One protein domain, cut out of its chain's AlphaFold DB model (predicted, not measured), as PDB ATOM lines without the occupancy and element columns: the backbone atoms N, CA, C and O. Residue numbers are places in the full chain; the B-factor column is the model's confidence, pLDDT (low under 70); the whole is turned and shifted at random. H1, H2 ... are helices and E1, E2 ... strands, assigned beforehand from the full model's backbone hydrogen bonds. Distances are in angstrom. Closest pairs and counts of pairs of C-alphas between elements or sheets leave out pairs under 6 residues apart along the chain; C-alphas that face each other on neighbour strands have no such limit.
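Overview. This is residues 2 to 109 and 156 to 197 of the 197 residues of an uncharacterized protein of Podila verticillata NRRL 6337 (UniProt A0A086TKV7). A long two-stranded hairpin, E1 and E2, has H2 packed on it and H3 turned across E2 near the end where E1 runs out; at its other end is a helical cluster in which H5 and H6 pack on H1. The printed part has 150 residues, with six named helices and two named strands in the order H1 E1 E2 H2 H3 H4 H5 H6, the sheet E1 - E2 antiparallel; of the 87 residues in named elements helices hold 70 and strands 17, and the class is mostly helix. It is loose, with a radius of gyration of the C-alphas of 18.8 A, and elongated, spanning 59 by 32 by 28 A.

Arrangement. E1, residues 31 to 38, and E2, residues 56 to 64, form an antiparallel hairpin at 158 degrees, with N 35 and O 59 within hydrogen-bond range at 2.9 A. The closest C-alphas of E2 and H2, residues 72 to 88, are those of Ala 59 and Ile 83, 6.6 A apart. H3, residues 90 to 99, comes closest to E2 at C-alphas 96 and 57, 5.8 A. H2 and H3 touch only at the corner, about perpendicular at 83 degrees, closest at C-alphas 86 and 92, 4.1 A. H1, residues 2 to 14, is the hub and touches H2 with residues 3 to 5 alone, closest at C-alphas 4 and 76, 5.7 A. H5, residues 165 to 184, touches H1 at a steep tilt of 51 degrees, opposite ways, closest at C-alphas 175 and 5, 5.1 A. H6, residues 190 to 195, touches H1, closest at C-alphas 194 and 12, 6.0 A. H4, residues 159 to 162, is close to but not clearly touching H5, at C-alphas 162 and 168, 6.0 A. Each O i to N i+4 pair is within hydrogen-bond range in H1, H2, H3, H5 and H6; H4 is too short for one.

Along the chain. E1 is 22.9 A and E2 23.2 A long; H1 17.9 A, H2 24.3 A, H3 14.2 A and H5 29.1 A. H1 begins at C-alpha 2 (30.793, 23.294, 91.513), and H6 ends at C-alpha 195 (11.415, 20.268, 89.683).

Size, cuts and confidence. The C-alphas of Thr 22 and Thr 109 are the farthest apart, 59.1 A. Residues 110 to 155 are not printed; C-alphas 109 and 156 are 38.7 A apart across the cut. The links H1 to E1 and E1 to E2 are long. Residues 15 to 28 and 107 to 109 have pLDDT under 70.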
ATOM      1  N   LEU A   2      30.964  23.180  90.046       85.56
ATOM      2  CA  LEU A   2      30.793  23.294  91.513       85.56
ATOM      3  C   LEU A   2      30.072  24.574  91.943       85.56
ATOM      4  O   LEU A   2      29.014  24.505  92.549       85.56
ATOM      5  N   PHE A   3      30.594  25.729  91.525       87.06
ATOM      6  CA  PHE A   3      29.992  27.038  91.777       87.06
ATOM      7  C   PHE A   3      28.491  27.088  91.434       87.06
ATOM      8  O   PHE A   3      27.672  27.455  92.272       87.06
ATOM      9  N   THR A   4      28.120  26.691  90.214       90.06
ATOM     10  CA  THR A   4      26.728  26.753  89.755       90.06
ATOM     11  C   THR A   4      25.838  25.781  90.516       90.06
ATOM     12  O   THR A   4      24.736  26.155  90.903       90.06
ATOM     13  N   ALA A   5      26.321  24.566  90.784       91.31
ATOM     14  CA  ALA A   5      25.582  23.589  91.570       91.31
ATOM     15  C   ALA A   5      25.342  24.083  93.000       91.31
ATOM     16  O   ALA A   5      24.221  23.994  93.489       91.31
ATOM     17  N   SER A   6      26.350  24.682  93.644       89.38
ATOM     18  CA  SER A   6      26.194  25.284  94.971       89.38
ATOM     19  C   SER A   6      25.174  26.421  94.954       89.38
ATOM     20  O   SER A   6      24.352  26.519  95.858       89.38
ATOM     21  N   MET A   7      25.195  27.270  93.921       88.00
ATOM     22  CA  MET A   7      24.218  28.349  93.762       88.00
ATOM     23  C   MET A   7      22.794  27.834  93.609       88.00
ATOM     24  O   MET A   7      21.885  28.356  94.254       88.00
ATOM     25  N   PHE A   8      22.600  26.842  92.740       90.81
ATOM     26  CA  PHE A   8      21.287  26.258  92.503       90.81
ATOM     27  C   PHE A   8      20.796  25.574  93.777       90.81
ATOM     28  O   PHE A   8      19.726  25.927  94.243       90.81
ATOM     29  N   ALA A   9      21.615  24.740  94.425       89.81
ATOM     30  CA  ALA A   9      21.260  24.081  95.683       89.81
ATOM     31  C   ALA A   9      20.898  25.076  96.799       89.81
ATOM     32  O   ALA A   9      19.873  24.921  97.461       89.81
ATOM     33  N   LEU A  10      21.698  26.133  96.992       87.00
ATOM     34  CA  LEU A  10      21.402  27.177  97.981       87.00
ATOM     35  C   LEU A  10      20.083  27.880  97.675       87.00
ATOM     36  O   LEU A  10      19.284  28.119  98.579       87.00
ATOM     37  N   LYS A  11      19.837  28.210  96.406       85.81
ATOM     38  CA  LYS A  11      18.594  28.870  96.017       85.81
ATOM     39  C   LYS A  11      17.392  27.937  96.173       85.81
ATOM     40  O   LYS A  11      16.398  28.369  96.748       85.81
ATOM     41  N   SER A  12      17.512  26.677  95.756       84.56
ATOM     42  CA  SER A  12      16.476  25.650  95.896       84.56
ATOM     43  C   SER A  12      16.071  25.434  97.355       84.56
ATOM     44  O   SER A  12      14.884  25.386  97.665       84.56
ATOM     45  N   LEU A  13      17.044  25.359  98.268       80.25
ATOM     46  CA  LEU A  13      16.789  25.012  99.669       80.25
ATOM     47  C   LEU A  13      16.379  26.184 100.557       80.25
ATOM     48  O   LEU A  13      15.607  25.983 101.491       80.25
ATOM     49  N   PHE A  14      16.921  27.378 100.321       73.25
ATOM     50  CA  PHE A  14      16.740  28.509 101.238       73.25
ATOM     51  C   PHE A  14      15.828  29.605 100.698       73.25
ATOM     52  O   PHE A  14      15.370  30.440 101.471       73.25
ATOM     53  N   LEU A  15      15.609  29.655  99.383       64.19
ATOM     54  CA  LEU A  15      15.027  30.831  98.728       64.19
ATOM     55  C   LEU A  15      13.793  30.501  97.880       64.19
ATOM     56  O   LEU A  15      13.070  31.410  97.476       64.19
ATOM     57  N   THR A  16      13.499  29.220  97.661       60.47
ATOM     58  CA  THR A  16      12.190  28.757  97.187       60.47
ATOM     59  C   THR A  16      11.330  28.358  98.379       60.47
ATOM     60  O   THR A  16      11.549  27.326  99.005       60.47
ATOM     61  N   ASP A  17      10.352  29.201  98.702       55.62
ATOM     62  CA  ASP A  17       9.346  28.906  99.720       55.62
ATOM     63  C   ASP A  17       8.527  27.654  99.333       55.62
ATOM     64  O   ASP A  17       8.265  27.408  98.154       55.62
ATOM     65  N   VAL A  18       8.096  26.854 100.312       51.16
ATOM     66  CA  VAL A  18       7.328  25.608 100.081       51.16
ATOM     67  C   VAL A  18       5.995  25.904  99.375       51.16
ATOM     68  O   VAL A  18       5.481  25.071  98.625       51.16
ATOM     69  N   SER A  19       5.480  27.124  99.547       48.88
ATOM     70  CA  SER A  19       4.301  27.673  98.868       48.88
ATOM     71  C   SER A  19       4.483  27.892  97.353       48.88
ATOM     72  O   SER A  19       3.497  27.970  96.625       48.88
ATOM     73  N   ASN A  20       5.725  27.940  96.852       52.94
ATOM     74  CA  ASN A  20       6.071  28.255  95.459       52.94
ATOM     75  C   ASN A  20       6.165  27.017  94.542       52.94
ATOM     76  O   ASN A  20       6.512  27.160  93.371       52.94
ATOM     77  N   LYS A  21       5.870  25.800  95.023       56.19
ATOM     78  CA  LYS A  21       6.006  24.571  94.211       56.19
ATOM     79  C   LYS A  21       5.085  24.533  92.985       56.19
ATOM     80  O   LYS A  21       5.456  23.965  91.965       56.19
ATOM     81  N   THR A  22       3.904  25.146  93.063       56.31
ATOM     82  CA  THR A  22       2.922  25.173  91.966       56.31
ATOM     83  C   THR A  22       3.173  26.280  90.945       56.31
ATOM     84  O   THR A  22       2.731  26.153  89.807       56.31
ATOM     85  N   ASN A  23       3.878  27.353  91.317       62.41
ATOM     86  CA  ASN A  23       4.221  28.440  90.402       62.41
ATOM     87  C   ASN A  23       5.559  29.085  90.812       62.41
ATOM     88  O   ASN A  23       5.571  30.163  91.413       62.41
ATOM     89  N   PRO A  24       6.692  28.405  90.557       62.38
ATOM     90  CA  PRO A  24       7.980  28.819  91.088       62.38
ATOM     91  C   PRO A  24       8.323  30.229  90.609       62.38
ATOM     92  O   PRO A  24       8.249  30.548  89.424       62.38
ATOM     93  N   SER A  25       8.710  31.091  91.542       62.03
ATOM     94  CA  SER A  25       9.183  32.440  91.250       62.03
ATOM     95  C   SER A  25      10.562  32.634  91.863       62.03
ATOM     96  O   SER A  25      10.857  32.151  92.955       62.03
ATOM     97  N   THR A  26      11.450  33.316  91.143       63.72
ATOM     98  CA  THR A  26      12.772  33.631  91.686       63.72
ATOM     99  C   THR A  26      12.711  34.928  92.479       63.72
ATOM    100  O   THR A  26      12.417  35.988  91.927       63.72
ATOM    101  N   THR A  27      13.065  34.854  93.754       63.09
ATOM    102  CA  THR A  27      13.354  35.993  94.634       63.09
ATOM    103  C   THR A  27      14.481  36.876  94.068       63.09
ATOM    104  O   THR A  27      15.326  36.414  93.290       63.09
ATOM    105  N   LYS A  28      14.501  38.170  94.442       66.50
ATOM    106  CA  LYS A  28      15.461  39.203  93.976       66.50
ATOM    107  C   LYS A  28      16.878  39.038  94.565       66.50
ATOM    108  O   LYS A  28      17.575  40.034  94.781       66.50
ATOM    109  N   ASP A  29      17.306  37.810  94.833       70.69
ATOM    110  CA  ASP A  29      18.543  37.554  95.568       70.69
ATOM    111  C   ASP A  29      19.768  37.938  94.752       70.69
ATOM    112  O   ASP A  29      19.803  37.847  93.518       70.69
ATOM    113  N   LYS A  30      20.795  38.357  95.481       74.50
ATOM    114  CA  LYS A  30      22.103  38.696  94.942       74.50
ATOM    115  C   LYS A  30      23.130  37.871  95.686       74.50
ATOM    116  O   LYS A  30      23.387  38.117  96.860       74.50
ATOM    117  N   PHE A  31      23.736  36.926  94.987       81.06
ATOM    118  CA  PHE A  31      24.817  36.142  95.558       81.06
ATOM    119  C   PHE A  31      26.159  36.847  95.373       81.06
ATOM    120  O   PHE A  31      26.391  37.565  94.389       81.06
ATOM    121  N   CYS A  32      27.042  36.617  96.337       82.81
ATOM    122  CA  CYS A  32      28.443  36.992  96.293       82.81
ATOM    123  C   CYS A  32      29.270  35.720  96.443       82.81
ATOM    124  O   CYS A  32      29.019  34.932  97.350       82.81
ATOM    125  N   PHE A  33      30.244  35.536  95.561       82.94
ATOM    126  CA  PHE A  33      31.181  34.424  95.616       82.94
ATOM    127  C   PHE A  33      32.598  34.959  95.595       82.94
ATOM    128  O   PHE A  33      32.916  35.839  94.794       82.94
ATOM    129  N   SER A  34      33.430  34.404  96.462       85.62
ATOM    130  CA  SER A  34      34.863  34.649  96.472       85.62
ATOM    131  C   SER A  34      35.589  33.405  95.976       85.62
ATOM    132  O   SER A  34      35.223  32.285  96.337       85.62
ATOM    133  N   THR A  35      36.586  33.591  95.117       86.25
ATOM    134  CA  THR A  35      37.484  32.526  94.661       86.25
ATOM    135  C   THR A  35      38.894  32.843  95.101       86.25
ATOM    136  O   THR A  35      39.435  33.884  94.737       86.25
ATOM    137  N   ALA A  36      39.503  31.912  95.822       86.00
ATOM    138  CA  ALA A  36      40.917  31.952  96.145       86.00
ATOM    139  C   ALA A  36      41.763  31.871  94.856       86.00
ATOM    140  O   ALA A  36      41.570  30.976  94.032       86.00
ATOM    141  N   VAL A  37      42.696  32.806  94.676       85.12
ATOM    142  CA  VAL A  37      43.587  32.910  93.513       85.12
ATOM    143  C   VAL A  37      45.037  32.934  93.978       85.12
ATOM    144  O   VAL A  37      45.424  33.784  94.779       85.12
ATOM    145  N   ALA A  38      45.852  32.031  93.436       86.62
ATOM    146  CA  ALA A  38      47.292  32.023  93.669       86.62
ATOM    147  C   ALA A  38      47.981  33.173  92.912       86.62
ATOM    148  O   ALA A  38      47.799  33.331  91.705       86.62
ATOM    149  N   LEU A  39      48.811  33.940  93.620       85.06
ATOM    150  CA  LEU A  39      49.480  35.138  93.101       85.06
ATOM    151  C   LEU A  39      50.900  34.889  92.592       85.06
ATOM    152  O   LEU A  39      51.446  35.752  91.915       85.06
ATOM    153  N   ARG A  40      51.511  33.734  92.894       83.31
ATOM    154  CA  ARG A  40      52.934  33.467  92.591       83.31
ATOM    155  C   ARG A  40      53.302  33.713  91.125       83.31
ATOM    156  O   ARG A  40      54.356  34.267  90.844       83.31
ATOM    157  N   ASN A  41      52.397  33.373  90.207       80.06
ATOM    158  CA  ASN A  41      52.596  33.544  88.763       80.06
ATOM    159  C   ASN A  41      52.299  34.972  88.258       80.06
ATOM    160  O   ASN A  41      52.411  35.229  87.064       80.06
ATOM    161  N   MET A  42      51.860  35.881  89.134       80.31
ATOM    162  CA  MET A  42      51.497  37.270  88.811       80.31
ATOM    163  C   MET A  42      52.523  38.289  89.322       80.31
ATOM    164  O   MET A  42      52.433  39.464  88.972       80.31
ATOM    165  N   ILE A  43      53.456  37.843  90.165       82.50
ATOM    166  CA  ILE A  43      54.466  38.661  90.838       82.50
ATOM    167  C   ILE A  43      55.755  38.665  90.008       82.50
ATOM    168  O   ILE A  43      56.146  37.645  89.440       82.50
ATOM    169  N   SER A  44      56.402  39.829  89.934       81.62
ATOM    170  CA  SER A  44      57.723  40.017  89.345       81.62
ATOM    171  C   SER A  44      58.708  40.547  90.402       81.62
ATOM    172  O   SER A  44      58.430  41.591  90.991       81.62
ATOM    173  N   PRO A  45      59.874  39.903  90.611       82.94
ATOM    174  CA  PRO A  45      60.318  38.666  89.960       82.94
ATOM    175  C   PRO A  45      59.451  37.451  90.355       82.94
ATOM    176  O   PRO A  45      58.803  37.494  91.401       82.94
ATOM    177  N   PRO A  46      59.418  36.376  89.541       79.38
ATOM    178  CA  PRO A  46      58.659  35.174  89.870       79.38
ATOM    179  C   PRO A  46      59.074  34.600  91.225       79.38
ATOM    180  O   PRO A  46      60.263  34.424  91.490       79.38
ATOM    181  N   ILE A  47      58.089  34.280  92.062       82.94
ATOM    182  CA  ILE A  47      58.336  33.659  93.365       82.94
ATOM    183  C   ILE A  47      58.544  32.165  93.167       82.94
ATOM    184  O   ILE A  47      57.688  31.479  92.600       82.94
ATOM    185  N   ASP A  48      59.668  31.659  93.668       84.94
ATOM    186  CA  ASP A  48      59.985  30.239  93.603       84.94
ATOM    187  C   ASP A  48      58.928  29.387  94.333       84.94
ATOM    188  O   ASP A  48      58.307  29.807  95.312       84.94
ATOM    189  N   LYS A  49      58.690  28.164  93.854       81.50
ATOM    190  CA  LYS A  49      57.680  27.256  94.425       81.50
ATOM    191  C   LYS A  49      58.009  26.777  95.847       81.50
ATOM    192  O   LYS A  49      57.099  26.338  96.547       81.50
ATOM    193  N   TYR A  50      59.275  26.827  96.254       86.75
ATOM    194  CA  TYR A  50      59.753  26.450  97.584       86.75
ATOM    195  C   TYR A  50      59.734  27.617  98.572       86.75
ATOM    196  O   TYR A  50      59.843  27.386  99.776       86.75
ATOM    197  N   ASP A  51      59.570  28.849  98.085       86.62
ATOM    198  CA  ASP A  51      59.447  30.018  98.943       86.62
ATOM    199  C   ASP A  51      58.189  29.913  99.817       86.62
ATOM    200  O   ASP A  51      57.092  29.613  99.329       86.62
ATOM    201  N   GLN A  52      58.342  30.139 101.118       83.81
ATOM    202  CA  GLN A  52      57.253  30.025 102.079       83.81
ATOM    203  C   GLN A  52      56.610  31.393 102.298       83.81
ATOM    204  O   GLN A  52      57.249  32.319 102.780       83.81
ATOM    205  N   GLY A  53      55.320  31.502 101.989       83.19
ATOM    206  CA  GLY A  53      54.574  32.745 102.149       83.19
ATOM    207  C   GLY A  53      53.115  32.604 101.726       83.19
ATOM    208  O   GLY A  53      52.720  31.626 101.077       83.19
ATOM    209  N   VAL A  54      52.303  33.589 102.111       82.44
ATOM    210  CA  VAL A  54      50.879  33.656 101.762       82.44
ATOM    211  C   VAL A  54      50.727  34.455 100.472       82.44
ATOM    212  O   VAL A  54      50.586  35.671 100.480       82.44
ATOM    213  N   TYR A  55      50.739  33.748  99.345       86.06
ATOM    214  CA  TYR A  55      50.563  34.334  98.011       86.06
ATOM    215  C   TYR A  55      49.175  34.023  97.465       86.06
ATOM    216  O   TYR A  55      49.029  33.423  96.396       86.06
ATOM    217  N   LEU A  56      48.158  34.383  98.243       86.19
ATOM    218  CA  LEU A  56      46.758  34.150  97.924       86.19
ATOM    219  C   LEU A  56      45.994  35.472  97.948       86.19
ATOM    220  O   LEU A  56      46.177  36.288  98.844       86.19
ATOM    221  N   SER A  57      45.116  35.662  96.972       86.06
ATOM    222  CA  SER A  57      44.138  36.747  96.950       86.06
ATOM    223  C   SER A  57      42.754  36.197  96.635       86.06
ATOM    224  O   SER A  57      42.581  35.003  96.389       86.06
ATOM    225  N   GLU A  58      41.762  37.074  96.629       85.50
ATOM    226  CA  GLU A  58      40.366  36.715  96.442       85.50
ATOM    227  C   GLU A  58      39.758  37.438  95.237       85.50
ATOM    228  O   GLU A  58      39.616  38.663  95.196       85.50
ATOM    229  N   ALA A  59      39.347  36.661  94.235       82.69
ATOM    230  CA  ALA A  59      38.544  37.146  93.124       82.69
ATOM    231  C   ALA A  59      37.059  37.100  93.506       82.69
ATOM    232  O   ALA A  59      36.424  36.046  93.513       82.69
ATOM    233  N   VAL A  60      36.494  38.269  93.810       83.56
ATOM    234  CA  VAL A  60      35.096  38.385  94.244       83.56
ATOM    235  C   VAL A  60      34.168  38.693  93.068       83.56
ATOM    236  O   VAL A  60      34.266  39.755  92.444       83.56
ATOM    237  N   THR A  61      33.204  37.806  92.824       82.38
ATOM    238  CA  THR A  61      32.088  38.012  91.890       82.38
ATOM    239  C   THR A  61      30.825  38.365  92.676       82.38
ATOM    240  O   THR A  61      30.364  37.590  93.513       82.38
ATOM    241  N   LYS A  62      30.259  39.550  92.420       84.25
ATOM    242  CA  LYS A  62      29.112  40.107  93.163       84.25
ATOM    243  C   LYS A  62      27.862  40.189  92.294       84.25
ATOM    244  O   LYS A  62      27.954  40.262  91.073       84.25
ATOM    245  N   ASN A  63      26.704  40.311  92.946       84.19
ATOM    246  CA  ASN A  63      25.407  40.581  92.314       84.19
ATOM    247  C   ASN A  63      24.956  39.503  91.318       84.19
ATOM    248  O   ASN A  63      24.257  39.815  90.352       84.19
ATOM    249  N   ILE A  64      25.336  38.246  91.551       84.19
ATOM    250  CA  ILE A  64      24.926  37.140  90.687       84.19
ATOM    251  C   ILE A  64      23.448  36.866  90.941       84.19
ATOM    252  O   ILE A  64      23.036  36.663  92.085       84.19
ATOM    253  N   LYS A  65      22.658  36.890  89.867       86.69
ATOM    254  CA  LYS A  65      21.218  36.638  89.892       86.69
ATOM    255  C   LYS A  65      20.941  35.328  89.175       86.69
ATOM    256  O   LYS A  65      21.371  35.158  88.040       86.69
ATOM    257  N   VAL A  66      20.199  34.446  89.830       87.12
ATOM    258  CA  VAL A  66      19.732  33.186  89.247       87.12
ATOM    259  C   VAL A  66      18.225  33.278  89.070       87.12
ATOM    260  O   VAL A  66      17.495  33.511  90.035       87.12
ATOM    261  N   LYS A  67      17.792  33.130  87.822       88.25
ATOM    262  CA  LYS A  67      16.397  33.010  87.385       88.25
ATOM    263  C   LYS A  67      16.087  31.559  87.003       88.25
ATOM    264  O   LYS A  67      17.020  30.781  86.823       88.25
ATOM    265  N   LEU A  68      14.817  31.201  86.823       87.62
ATOM    266  CA  LEU A  68      14.410  29.832  86.465       87.62
ATOM    267  C   LEU A  68      15.053  29.348  85.166       87.62
ATOM    268  O   LEU A  68      15.557  28.237  85.087       87.62
ATOM    269  N   GLU A  69      15.075  30.217  84.169       90.44
ATOM    270  CA  GLU A  69      15.637  29.982  82.846       90.44
ATOM    271  C   GLU A  69      17.168  30.053  82.814       90.44
ATOM    272  O   GLU A  69      17.758  29.977  81.743       90.44
ATOM    273  N   THR A  70      17.831  30.249  83.960       92.00
ATOM    274  CA  THR A  70      19.292  30.364  83.988       92.00
ATOM    275  C   THR A  70      19.907  29.022  83.604       92.00
ATOM    276  O   THR A  70      19.727  28.056  84.351       92.00
ATOM    277  N   PRO A  71      20.643  28.946  82.481       94.94
ATOM    278  CA  PRO A  71      21.278  27.709  82.058       94.94
ATOM    279  C   PRO A  71      22.469  27.411  82.967       94.94
ATOM    280  O   PRO A  71      23.284  28.294  83.263       94.94
ATOM    281  N   PHE A  72      22.591  26.158  83.393       95.19
ATOM    282  CA  PHE A  72      23.641  25.721  84.303       95.19
ATOM    283  C   PHE A  72      25.029  25.939  83.700       95.19
ATOM    284  O   PHE A  72      25.879  26.616  84.287       95.19
ATOM    285  N   TRP A  73      25.242  25.431  82.487       94.12
ATOM    286  CA  TRP A  73      26.526  25.549  81.803       94.12
ATOM    287  C   TRP A  73      26.837  26.993  81.420       94.12
ATOM    288  O   TRP A  73      27.952  27.451  81.651       94.12
ATOM    289  N   GLY A  74      25.841  27.764  80.974       93.12
ATOM    290  CA  GLY A  74      26.022  29.193  80.698       93.12
ATOM    291  C   GLY A  74      26.502  29.980  81.925       93.12
ATOM    292  O   GLY A  74      27.457  30.752  81.832       93.12
ATOM    293  N   LEU A  75      25.912  29.738  83.102       91.69
ATOM    294  CA  LEU A  75      26.351  30.353  84.360       91.69
ATOM    295  C   LEU A  75      27.747  29.859  84.785       91.69
ATOM    296  O   LEU A  75      28.578  30.663  85.211       91.69
ATOM    297  N   SER A  76      28.033  28.563  84.630       91.88
ATOM    298  CA  SER A  76      29.358  27.987  84.906       91.88
ATOM    299  C   SER A  76      30.457  28.601  84.035       91.88
ATOM    300  O   SER A  76      31.503  28.987  84.560       91.88
ATOM    301  N   HIS A  77      30.227  28.723  82.727       90.19
ATOM    302  CA  HIS A  77      31.183  29.307  81.788       90.19
ATOM    303  C   HIS A  77      31.375  30.800  82.030       90.19
ATOM    304  O   HIS A  77      32.513  31.262  82.070       90.19
ATOM    305  N   MET A  78      30.289  31.545  82.256       89.50
ATOM    306  CA  MET A  78      30.359  32.973  82.573       89.50
ATOM    307  C   MET A  78      31.197  33.222  83.831       89.50
ATOM    308  O   MET A  78      32.078  34.085  83.825       89.50
ATOM    309  N   TYR A  79      30.985  32.433  84.887       87.00
ATOM    310  CA  TYR A  79      31.778  32.541  86.106       87.00
ATOM    311  C   TYR A  79      33.250  32.180  85.873       87.00
ATOM    312  O   TYR A  79      34.128  32.959  86.240       87.00
ATOM    313  N   GLY A  80      33.529  31.059  85.201       84.81
ATOM    314  CA  GLY A  80      34.899  30.664  84.854       84.81
ATOM    315  C   GLY A  80      35.631  31.745  84.055       84.81
ATOM    316  O   GLY A  80      36.736  32.144  84.420       84.81
ATOM    317  N   ALA A  81      34.982  32.301  83.030       83.94
ATOM    318  CA  ALA A  81      35.521  33.398  82.229       83.94
ATOM    319  C   ALA A  81      35.769  34.670  83.060       83.94
ATOM    320  O   ALA A  81      36.771  35.353  82.851       83.94
ATOM    321  N   SER A  82      34.898  34.984  84.024       82.94
ATOM    322  CA  SER A  82      35.076  36.117  84.946       82.94
ATOM    323  C   SER A  82      36.327  35.963  85.819       82.94
ATOM    324  O   SER A  82      37.107  36.912  85.962       82.94
ATOM    325  N   ILE A  83      36.564  34.763  86.362       84.44
ATOM    326  CA  ILE A  83      37.767  34.469  87.152       84.44
ATOM    327  C   ILE A  83      39.016  34.543  86.272       84.44
ATOM    328  O   ILE A  83      39.947  35.262  86.619       84.44
ATOM    329  N   ILE A  84      39.009  33.910  85.094       83.50
ATOM    330  CA  ILE A  84      40.125  33.964  84.132       83.50
ATOM    331  C   ILE A  84      40.462  35.414  83.755       83.50
ATOM    332  O   ILE A  84      41.614  35.836  83.805       83.50
ATOM    333  N   LYS A  85      39.454  36.233  83.443       81.38
ATOM    334  CA  LYS A  85      39.659  37.655  83.140       81.38
ATOM    335  C   LYS A  85      40.283  38.412  84.314       81.38
ATOM    336  O   LYS A  85      41.087  39.322  84.103       81.38
ATOM    337  N   SER A  86      39.923  38.044  85.542       78.00
ATOM    338  CA  SER A  86      40.479  38.642  86.758       78.00
ATOM    339  C   SER A  86      41.952  38.284  86.974       78.00
ATOM    340  O   SER A  86      42.641  39.059  87.623       78.00
ATOM    341  N   THR A  87      42.443  37.177  86.407       82.50
ATOM    342  CA  THR A  87      43.830  36.697  86.567       82.50
ATOM    343  C   THR A  87      44.733  36.918  85.351       82.50
ATOM    344  O   THR A  87      45.941  36.714  85.446       82.50
ATOM    345  N   GLN A  88      44.170  37.294  84.199       82.25
ATOM    346  CA  GLN A  88      44.924  37.464  82.948       82.25
ATOM    347  C   GLN A  88      45.003  38.911  82.458       82.25
ATOM    348  O   GLN A  88      45.818  39.228  81.595       82.25
ATOM    349  N   THR A  89      44.157  39.808  82.969       83.69
ATOM    350  CA  THR A  89      44.168  41.212  82.536       83.69
ATOM    351  C   THR A  89      45.024  42.070  83.468       83.69
ATOM    352  O   THR A  89      44.965  41.874  84.682       83.69
ATOM    353  N   PRO A  90      45.734  43.101  82.967       84.12
ATOM    354  CA  PRO A  90      46.521  44.000  83.821       84.12
ATOM    355  C   PRO A  90      45.701  44.633  84.953       84.12
ATOM    356  O   PRO A  90      46.151  44.724  86.092       84.12
ATOM    357  N   LYS A  91      44.451  45.017  84.657       87.56
ATOM    358  CA  LYS A  91      43.511  45.555  85.651       87.56
ATOM    359  C   LYS A  91      43.132  44.515  86.711       87.56
ATOM    360  O   LYS A  91      43.004  44.869  87.881       87.56
ATOM    361  N   GLY A  92      42.922  43.265  86.302       85.06
ATOM    362  CA  GLY A  92      42.630  42.154  87.203       85.06
ATOM    363  C   GLY A  92      43.801  41.865  88.141       85.06
ATOM    364  O   GLY A  92      43.627  41.904  89.356       85.06
ATOM    365  N   ASN A  93      45.004  41.723  87.582       83.38
ATOM    366  CA  ASN A  93      46.229  41.465  88.342       83.38
ATOM    367  C   ASN A  93      46.512  42.581  89.343       83.38
ATOM    368  O   ASN A  93      46.752  42.302  90.514       83.38
ATOM    369  N   LYS A  94      46.390  43.847  88.918       87.06
ATOM    370  CA  LYS A  94      46.520  44.996  89.821       87.06
ATOM    371  C   LYS A  94      45.562  44.888  91.005       87.06
ATOM    372  O   LYS A  94      45.995  45.033  92.137       87.06
ATOM    373  N   LYS A  95      44.283  44.592  90.756       86.12
ATOM    374  CA  LYS A  95      43.271  44.474  91.816       86.12
ATOM    375  C   LYS A  95      43.565  43.320  92.782       86.12
ATOM    376  O   LYS A  95      43.350  43.461  93.981       86.12
ATOM    377  N   LEU A  96      44.028  42.180  92.268       81.69
ATOM    378  CA  LEU A  96      44.374  41.014  93.084       81.69
ATOM    379  C   LEU A  96      45.603  41.271  93.963       81.69
ATOM    380  O   LEU A  96      45.592  40.890  95.132       81.69
ATOM    381  N   LEU A  97      46.626  41.935  93.419       82.62
ATOM    382  CA  LEU A  97      47.827  42.316  94.161       82.62
ATOM    383  C   LEU A  97      47.542  43.436  95.165       82.62
ATOM    384  O   LEU A  97      48.014  43.359  96.290       82.62
ATOM    385  N   GLU A  98      46.711  44.421  94.816       85.38
ATOM    386  CA  GLU A  98      46.232  45.466  95.735       85.38
ATOM    387  C   GLU A  98      45.512  44.878  96.945       85.38
ATOM    388  O   GLU A  98      45.821  45.240  98.074       85.38
ATOM    389  N   HIS A  99      44.619  43.911  96.723       82.50
ATOM    390  CA  HIS A  99      43.938  43.204  97.807       82.50
ATOM    391  C   HIS A  99      44.912  42.476  98.750       82.50
ATOM    392  O   HIS A  99      44.643  42.377  99.942       82.50
ATOM    393  N   ALA A 100      46.040  41.990  98.229       78.81
ATOM    394  CA  ALA A 100      47.064  41.304  99.011       78.81
ATOM    395  C   ALA A 100      48.159  42.238  99.566       78.81
ATOM    396  O   ALA A 100      49.058  41.760 100.247       78.81
ATOM    397  N   GLY A 101      48.118  43.543  99.266       80.75
ATOM    398  CA  GLY A 101      49.183  44.483  99.637       80.75
ATOM    399  C   GLY A 101      50.492  44.299  98.855       80.75
ATOM    400  O   GLY A 101      51.544  44.686  99.335       80.75
ATOM    401  N   LEU A 102      50.442  43.710  97.655       82.69
ATOM    402  CA  LEU A 102      51.603  43.315  96.840       82.69
ATOM    403  C   LEU A 102      51.738  44.137  95.545       82.69
ATOM    404  O   LEU A 102      52.226  43.641  94.529       82.69
ATOM    405  N   LEU A 103      51.267  45.388  95.530       81.44
ATOM    406  CA  LEU A 103      51.283  46.224  94.316       81.44
ATOM    407  C   LEU A 103      52.691  46.518  93.791       81.44
ATOM    408  O   LEU A 103      52.868  46.664  92.581       81.44
ATOM    409  N   GLU A 104      53.673  46.581  94.686       76.44
ATOM    410  CA  GLU A 104      55.092  46.783  94.377       76.44
ATOM    411  C   GLU A 104      55.683  45.709  93.451       76.44
ATOM    412  O   GLU A 104      56.651  45.984  92.748       76.44
ATOM    413  N   TYR A 105      55.052  44.534  93.379       75.31
ATOM    414  CA  TYR A 105      55.486  43.384  92.586       75.31
ATOM    415  C   TYR A 105      54.917  43.342  91.158       75.31
ATOM    416  O   TYR A 105      55.114  42.358  90.437       75.31
ATOM    417  N   LEU A 106      54.184  44.372  90.721       73.75
ATOM    418  CA  LEU A 106      53.724  44.465  89.336       73.75
ATOM    419  C   LEU A 106      54.917  44.680  88.383       73.75
ATOM    420  O   LEU A 106      55.722  45.584  88.604       73.75
ATOM    421  N   PRO A 107      55.017  43.934  87.266       62.09
ATOM    422  CA  PRO A 107      56.031  44.207  86.255       62.09
ATOM    423  C   PRO A 107      55.782  45.608  85.664       62.09
ATOM    424  O   PRO A 107      54.826  45.799  84.912       62.09
ATOM    425  N   ASN A 108      56.639  46.570  86.043       60.62
ATOM    426  CA  ASN A 108      56.671  48.016  85.722       60.62
ATOM    427  C   ASN A 108      56.348  49.022  86.848       60.62
ATOM    428  O   ASN A 108      56.069  50.187  86.560       60.62
ATOM    429  N   THR A 109      56.502  48.672  88.121       46.00
ATOM    430  CA  THR A 109      56.688  49.673  89.193       46.00
ATOM    431  C   THR A 109      58.135  50.177  89.211       46.00
ATOM    432  O   THR A 109      58.944  49.836  90.069       46.00
ATOM    433  N   SER A 156      32.883  23.843 104.697       85.88
ATOM    434  CA  SER A 156      32.583  24.467 105.976       85.88
ATOM    435  C   SER A 156      31.415  25.424 105.794       85.88
ATOM    436  O   SER A 156      31.186  25.968 104.715       85.88
ATOM    437  N   TRP A 157      30.614  25.579 106.837       86.25
ATOM    438  CA  TRP A 157      29.394  26.371 106.788       86.25
ATOM    439  C   TRP A 157      29.158  27.043 108.125       86.25
ATOM    440  O   TRP A 157      29.617  26.578 109.172       86.25
ATOM    441  N   GLN A 158      28.444  28.159 108.090       84.62
ATOM    442  CA  GLN A 158      28.145  28.903 109.300       84.62
ATOM    443  C   GLN A 158      26.872  28.406 109.950       84.62
ATOM    444  O   GLN A 158      25.805  28.373 109.331       84.62
ATOM    445  N   ARG A 159      26.976  28.092 111.243       83.00
ATOM    446  CA  ARG A 159      25.824  27.679 112.043       83.00
ATOM    447  C   ARG A 159      24.718  28.728 112.063       83.00
ATOM    448  O   ARG A 159      23.555  28.357 112.041       83.00
ATOM    449  N   SER A 160      25.061  30.013 112.044       83.06
ATOM    450  CA  SER A 160      24.088  31.110 111.958       83.06
ATOM    451  C   SER A 160      23.299  31.135 110.645       83.06
ATOM    452  O   SER A 160      22.183  31.635 110.638       83.06
ATOM    453  N   THR A 161      23.851  30.614 109.543       81.62
ATOM    454  CA  THR A 161      23.159  30.559 108.244       81.62
ATOM    455  C   THR A 161      22.322  29.294 108.105       81.62
ATOM    456  O   THR A 161      21.174  29.355 107.681       81.62
ATOM    457  N   PHE A 162      22.901  28.137 108.425       83.19
ATOM    458  CA  PHE A 162      22.239  26.854 108.191       83.19
ATOM    459  C   PHE A 162      21.378  26.407 109.366       83.19
ATOM    460  O   PHE A 162      20.547  25.532 109.170       83.19
ATOM    461  N   GLU A 163      21.548  27.003 110.551       83.44
ATOM    462  CA  GLU A 163      20.905  26.681 111.837       83.44
ATOM    463  C   GLU A 163      21.240  25.277 112.366       83.44
ATOM    464  O   GLU A 163      21.659  25.126 113.519       83.44
ATOM    465  N   THR A 164      21.108  24.257 111.517       85.88
ATOM    466  CA  THR A 164      21.302  22.843 111.826       85.88
ATOM    467  C   THR A 164      22.202  22.156 110.800       85.88
ATOM    468  O   THR A 164      22.361  22.601 109.660       85.88
ATOM    469  N   ARG A 165      22.798  21.033 111.210       86.94
ATOM    470  CA  ARG A 165      23.650  20.218 110.338       86.94
ATOM    471  C   ARG A 165      22.846  19.573 109.213       86.94
ATOM    472  O   ARG A 165      23.319  19.516 108.087       86.94
ATOM    473  N   GLU A 166      21.615  19.161 109.487       89.12
ATOM    474  CA  GLU A 166      20.733  18.498 108.526       89.12
ATOM    475  C   GLU A 166      20.426  19.405 107.329       89.12
ATOM    476  O   GLU A 166      20.344  18.929 106.199       89.12
ATOM    477  N   LYS A 167      20.289  20.720 107.547       85.88
ATOM    478  CA  LYS A 167      20.128  21.697 106.460       85.88
ATOM    479  C   LYS A 167      21.393  21.802 105.599       85.88
ATOM    480  O   LYS A 167      21.288  21.880 104.376       85.88
ATOM    481  N   ALA A 168      22.578  21.770 106.211       87.00
ATOM    482  CA  ALA A 168      23.846  21.780 105.479       87.00
ATOM    483  C   ALA A 168      24.064  20.479 104.689       87.00
ATOM    484  O   ALA A 168      24.448  20.526 103.522       87.00
ATOM    485  N   ASP A 169      23.740  19.331 105.284       89.62
ATOM    486  CA  ASP A 169      23.842  18.022 104.635       89.62
ATOM    487  C   ASP A 169      22.848  17.897 103.468       89.62
ATOM    488  O   ASP A 169      23.206  17.397 102.401       89.62
ATOM    489  N   LYS A 170      21.629  18.440 103.607       89.75
ATOM    490  CA  LYS A 170      20.670  18.565 102.494       89.75
ATOM    491  C   LYS A 170      21.221  19.415 101.352       89.75
ATOM    492  O   LYS A 170      21.074  19.030 100.198       89.75
ATOM    493  N   MET A 171      21.892  20.528 101.654       89.19
ATOM    494  CA  MET A 171      22.546  21.360 100.636       89.19
ATOM    495  C   MET A 171      23.631  20.609  99.878       89.19
ATOM    496  O   MET A 171      23.691  20.699  98.653       89.19
ATOM    497  N   LEU A 172      24.439  19.815 100.575       89.50
ATOM    498  CA  LEU A 172      25.454  18.982  99.938       89.50
ATOM    499  C   LEU A 172      24.848  17.881  99.066       89.50
ATOM    500  O   LEU A 172      25.326  17.658  97.952       89.50
ATOM    501  N   ALA A 173      23.803  17.207  99.552       91.12
ATOM    502  CA  ALA A 173      23.096  16.178  98.795       91.12
ATOM    503  C   ALA A 173      22.485  16.761  97.514       91.12
ATOM    504  O   ALA A 173      22.664  16.205  96.429       91.12
ATOM    505  N   GLU A 174      21.853  17.926  97.631       91.69
ATOM    506  CA  GLU A 174      21.230  18.635  96.520       91.69
ATOM    507  C   GLU A 174      22.262  19.141  95.507       91.69
ATOM    508  O   GLU A 174      22.118  18.951  94.301       91.69
ATOM    509  N   MET A 175      23.371  19.709  95.985       92.38
ATOM    510  CA  MET A 175      24.492  20.102  95.135       92.38
ATOM    511  C   MET A 175      25.031  18.903  94.346       92.38
ATOM    512  O   MET A 175      25.273  19.022  93.145       92.38
ATOM    513  N   ARG A 176      25.198  17.745  94.996       91.69
ATOM    514  CA  ARG A 176      25.654  16.514  94.340       91.69
ATOM    515  C   ARG A 176      24.660  16.044  93.281       91.69
ATOM    516  O   ARG A 176      25.092  15.736  92.174       91.69
ATOM    517  N   ARG A 177      23.363  16.005  93.599       93.38
ATOM    518  CA  ARG A 177      22.298  15.633  92.655       93.38
ATOM    519  C   ARG A 177      22.340  16.518  91.409       93.38
ATOM    520  O   ARG A 177      22.466  16.009  90.303       93.38
ATOM    521  N   ILE A 178      22.359  17.837  91.603       94.12
ATOM    522  CA  ILE A 178      22.425  18.826  90.519       94.12
ATOM    523  C   ILE A 178      23.672  18.636  89.649       94.12
ATOM    524  O   ILE A 178      23.590  18.767  88.433       94.12
ATOM    525  N   MET A 179      24.832  18.343  90.246       91.75
ATOM    526  CA  MET A 179      26.058  18.087  89.478       91.75
ATOM    527  C   MET A 179      25.936  16.858  88.577       91.75
ATOM    528  O   MET A 179      26.452  16.894  87.465       91.75
ATOM    529  N   LEU A 180      25.291  15.793  89.059       92.94
ATOM    530  CA  LEU A 180      25.083  14.568  88.287       92.94
ATOM    531  C   LEU A 180      24.076  14.805  87.155       92.94
ATOM    532  O   LEU A 180      24.391  14.531  86.004       92.94
ATOM    533  N   GLU A 181      22.931  15.422  87.449       93.88
ATOM    534  CA  GLU A 181      21.912  15.718  86.432       93.88
ATOM    535  C   GLU A 181      22.426  16.678  85.352       93.88
ATOM    536  O   GLU A 181      22.206  16.458  84.163       93.88
ATOM    537  N   ALA A 182      23.169  17.720  85.737       93.19
ATOM    538  CA  ALA A 182      23.757  18.649  84.776       93.19
ATOM    539  C   ALA A 182      24.853  18.005  83.912       93.19
ATOM    540  O   ALA A 182      25.101  18.475  82.804       93.19
ATOM    541  N   ALA A 183      25.526  16.961  84.409       91.81
ATOM    542  CA  ALA A 183      26.502  16.204  83.628       91.81
ATOM    543  C   ALA A 183      25.835  15.302  82.577       91.81
ATOM    544  O   ALA A 183      26.438  15.035  81.543       91.81
ATOM    545  N   GLU A 184      24.601  14.862  82.825       93.00
ATOM    546  CA  GLU A 184      23.815  14.034  81.902       93.00
ATOM    547  C   GLU A 184      22.986  14.866  80.907       93.00
ATOM    548  O   GLU A 184      22.617  14.366  79.844       93.00
ATOM    549  N   LYS A 185      22.706  16.138  81.226       91.19
ATOM    550  CA  LYS A 185      21.837  17.026  80.440       91.19
ATOM    551  C   LYS A 185      22.525  18.355  80.090       91.19
ATOM    552  O   LYS A 185      22.745  19.208  80.950       91.19
ATOM    553  N   GLU A 186      22.810  18.577  78.805       86.81
ATOM    554  CA  GLU A 186      23.471  19.807  78.325       86.81
ATOM    555  C   GLU A 186      22.606  21.072  78.459       86.81
ATOM    556  O   GLU A 186      23.127  22.163  78.687       86.81
ATOM    557  N   ASP A 187      21.283  20.956  78.362       91.94
ATOM    558  CA  ASP A 187      20.334  22.068  78.483       91.94
ATOM    559  C   ASP A 187      19.787  22.244  79.912       91.94
ATOM    560  O   ASP A 187      18.778  22.917  80.122       91.94
ATOM    561  N   TYR A 188      20.461  21.671  80.917       93.06
ATOM    562  CA  TYR A 188      20.041  21.749  82.315       93.06
ATOM    563  C   TYR A 188      19.973  23.203  82.817       93.06
ATOM    564  O   TYR A 188      20.925  23.985  82.700       93.06
ATOM    565  N   SER A 189      18.843  23.572  83.414       93.12
ATOM    566  CA  SER A 189      18.540  24.914  83.913       93.12
ATOM    567  C   SER A 189      18.188  24.909  85.401       93.12
ATOM    568  O   SER A 189      17.988  23.865  86.024       93.12
ATOM    569  N   PHE A 190      18.087  26.093  86.009       89.06
ATOM    570  CA  PHE A 190      17.652  26.189  87.407       89.06
ATOM    571  C   PHE A 190      16.231  25.637  87.610       89.06
ATOM    572  O   PHE A 190      15.939  25.044  88.647       89.06
ATOM    573  N   ARG A 191      15.349  25.771  86.614       87.94
ATOM    574  CA  ARG A 191      14.008  25.179  86.653       87.94
ATOM    575  C   ARG A 191      14.055  23.658  86.809       87.94
ATOM    576  O   ARG A 191      13.307  23.141  87.631       87.94
ATOM    577  N   ASP A 192      14.929  22.975  86.068       85.25
ATOM    578  CA  ASP A 192      15.100  21.520  86.182       85.25
ATOM    579  C   ASP A 192      15.536  21.139  87.600       85.25
ATOM    580  O   ASP A 192      14.982  20.221  88.200       85.25
ATOM    581  N   SER A 193      16.444  21.927  88.189       84.88
ATOM    582  CA  SER A 193      16.876  21.684  89.564       84.88
ATOM    583  C   SER A 193      15.742  21.792  90.578       84.88
ATOM    584  O   SER A 193      15.677  20.959  91.471       84.88
ATOM    585  N   LEU A 194      14.818  22.745  90.420       83.88
ATOM    586  CA  LEU A 194      13.673  22.903  91.322       83.88
ATOM    587  C   LEU A 194      12.607  21.820  91.159       83.88
ATOM    588  O   LEU A 194      11.954  21.468  92.138       83.88
ATOM    589  N   ALA A 195      12.399  21.319  89.941       79.50
ATOM    590  CA  ALA A 195      11.415  20.268  89.683       79.50
ATOM    591  C   ALA A 195      11.765  18.955  90.406       79.50
ATOM    592  O   ALA A 195      10.870  18.194  90.766       79.50
ATOM    593  N   ASN A 196      13.059  18.734  90.643       71.25
ATOM    594  CA  ASN A 196      13.622  17.507  91.202       71.25
ATOM    595  C   ASN A 196      14.136  17.667  92.655       71.25
ATOM    596  O   ASN A 196      14.797  16.757  93.156       71.25
ATOM    597  N   ALA A 197      13.891  18.820  93.296       71.12
ATOM    598  CA  ALA A 197      14.367  19.178  94.645       71.12
ATOM    599  C   ALA A 197      13.440  18.729  95.793       71.12
ATOM    600  O   ALA A 197      12.194  18.731  95.624       71.12
TER     601      ALA A 197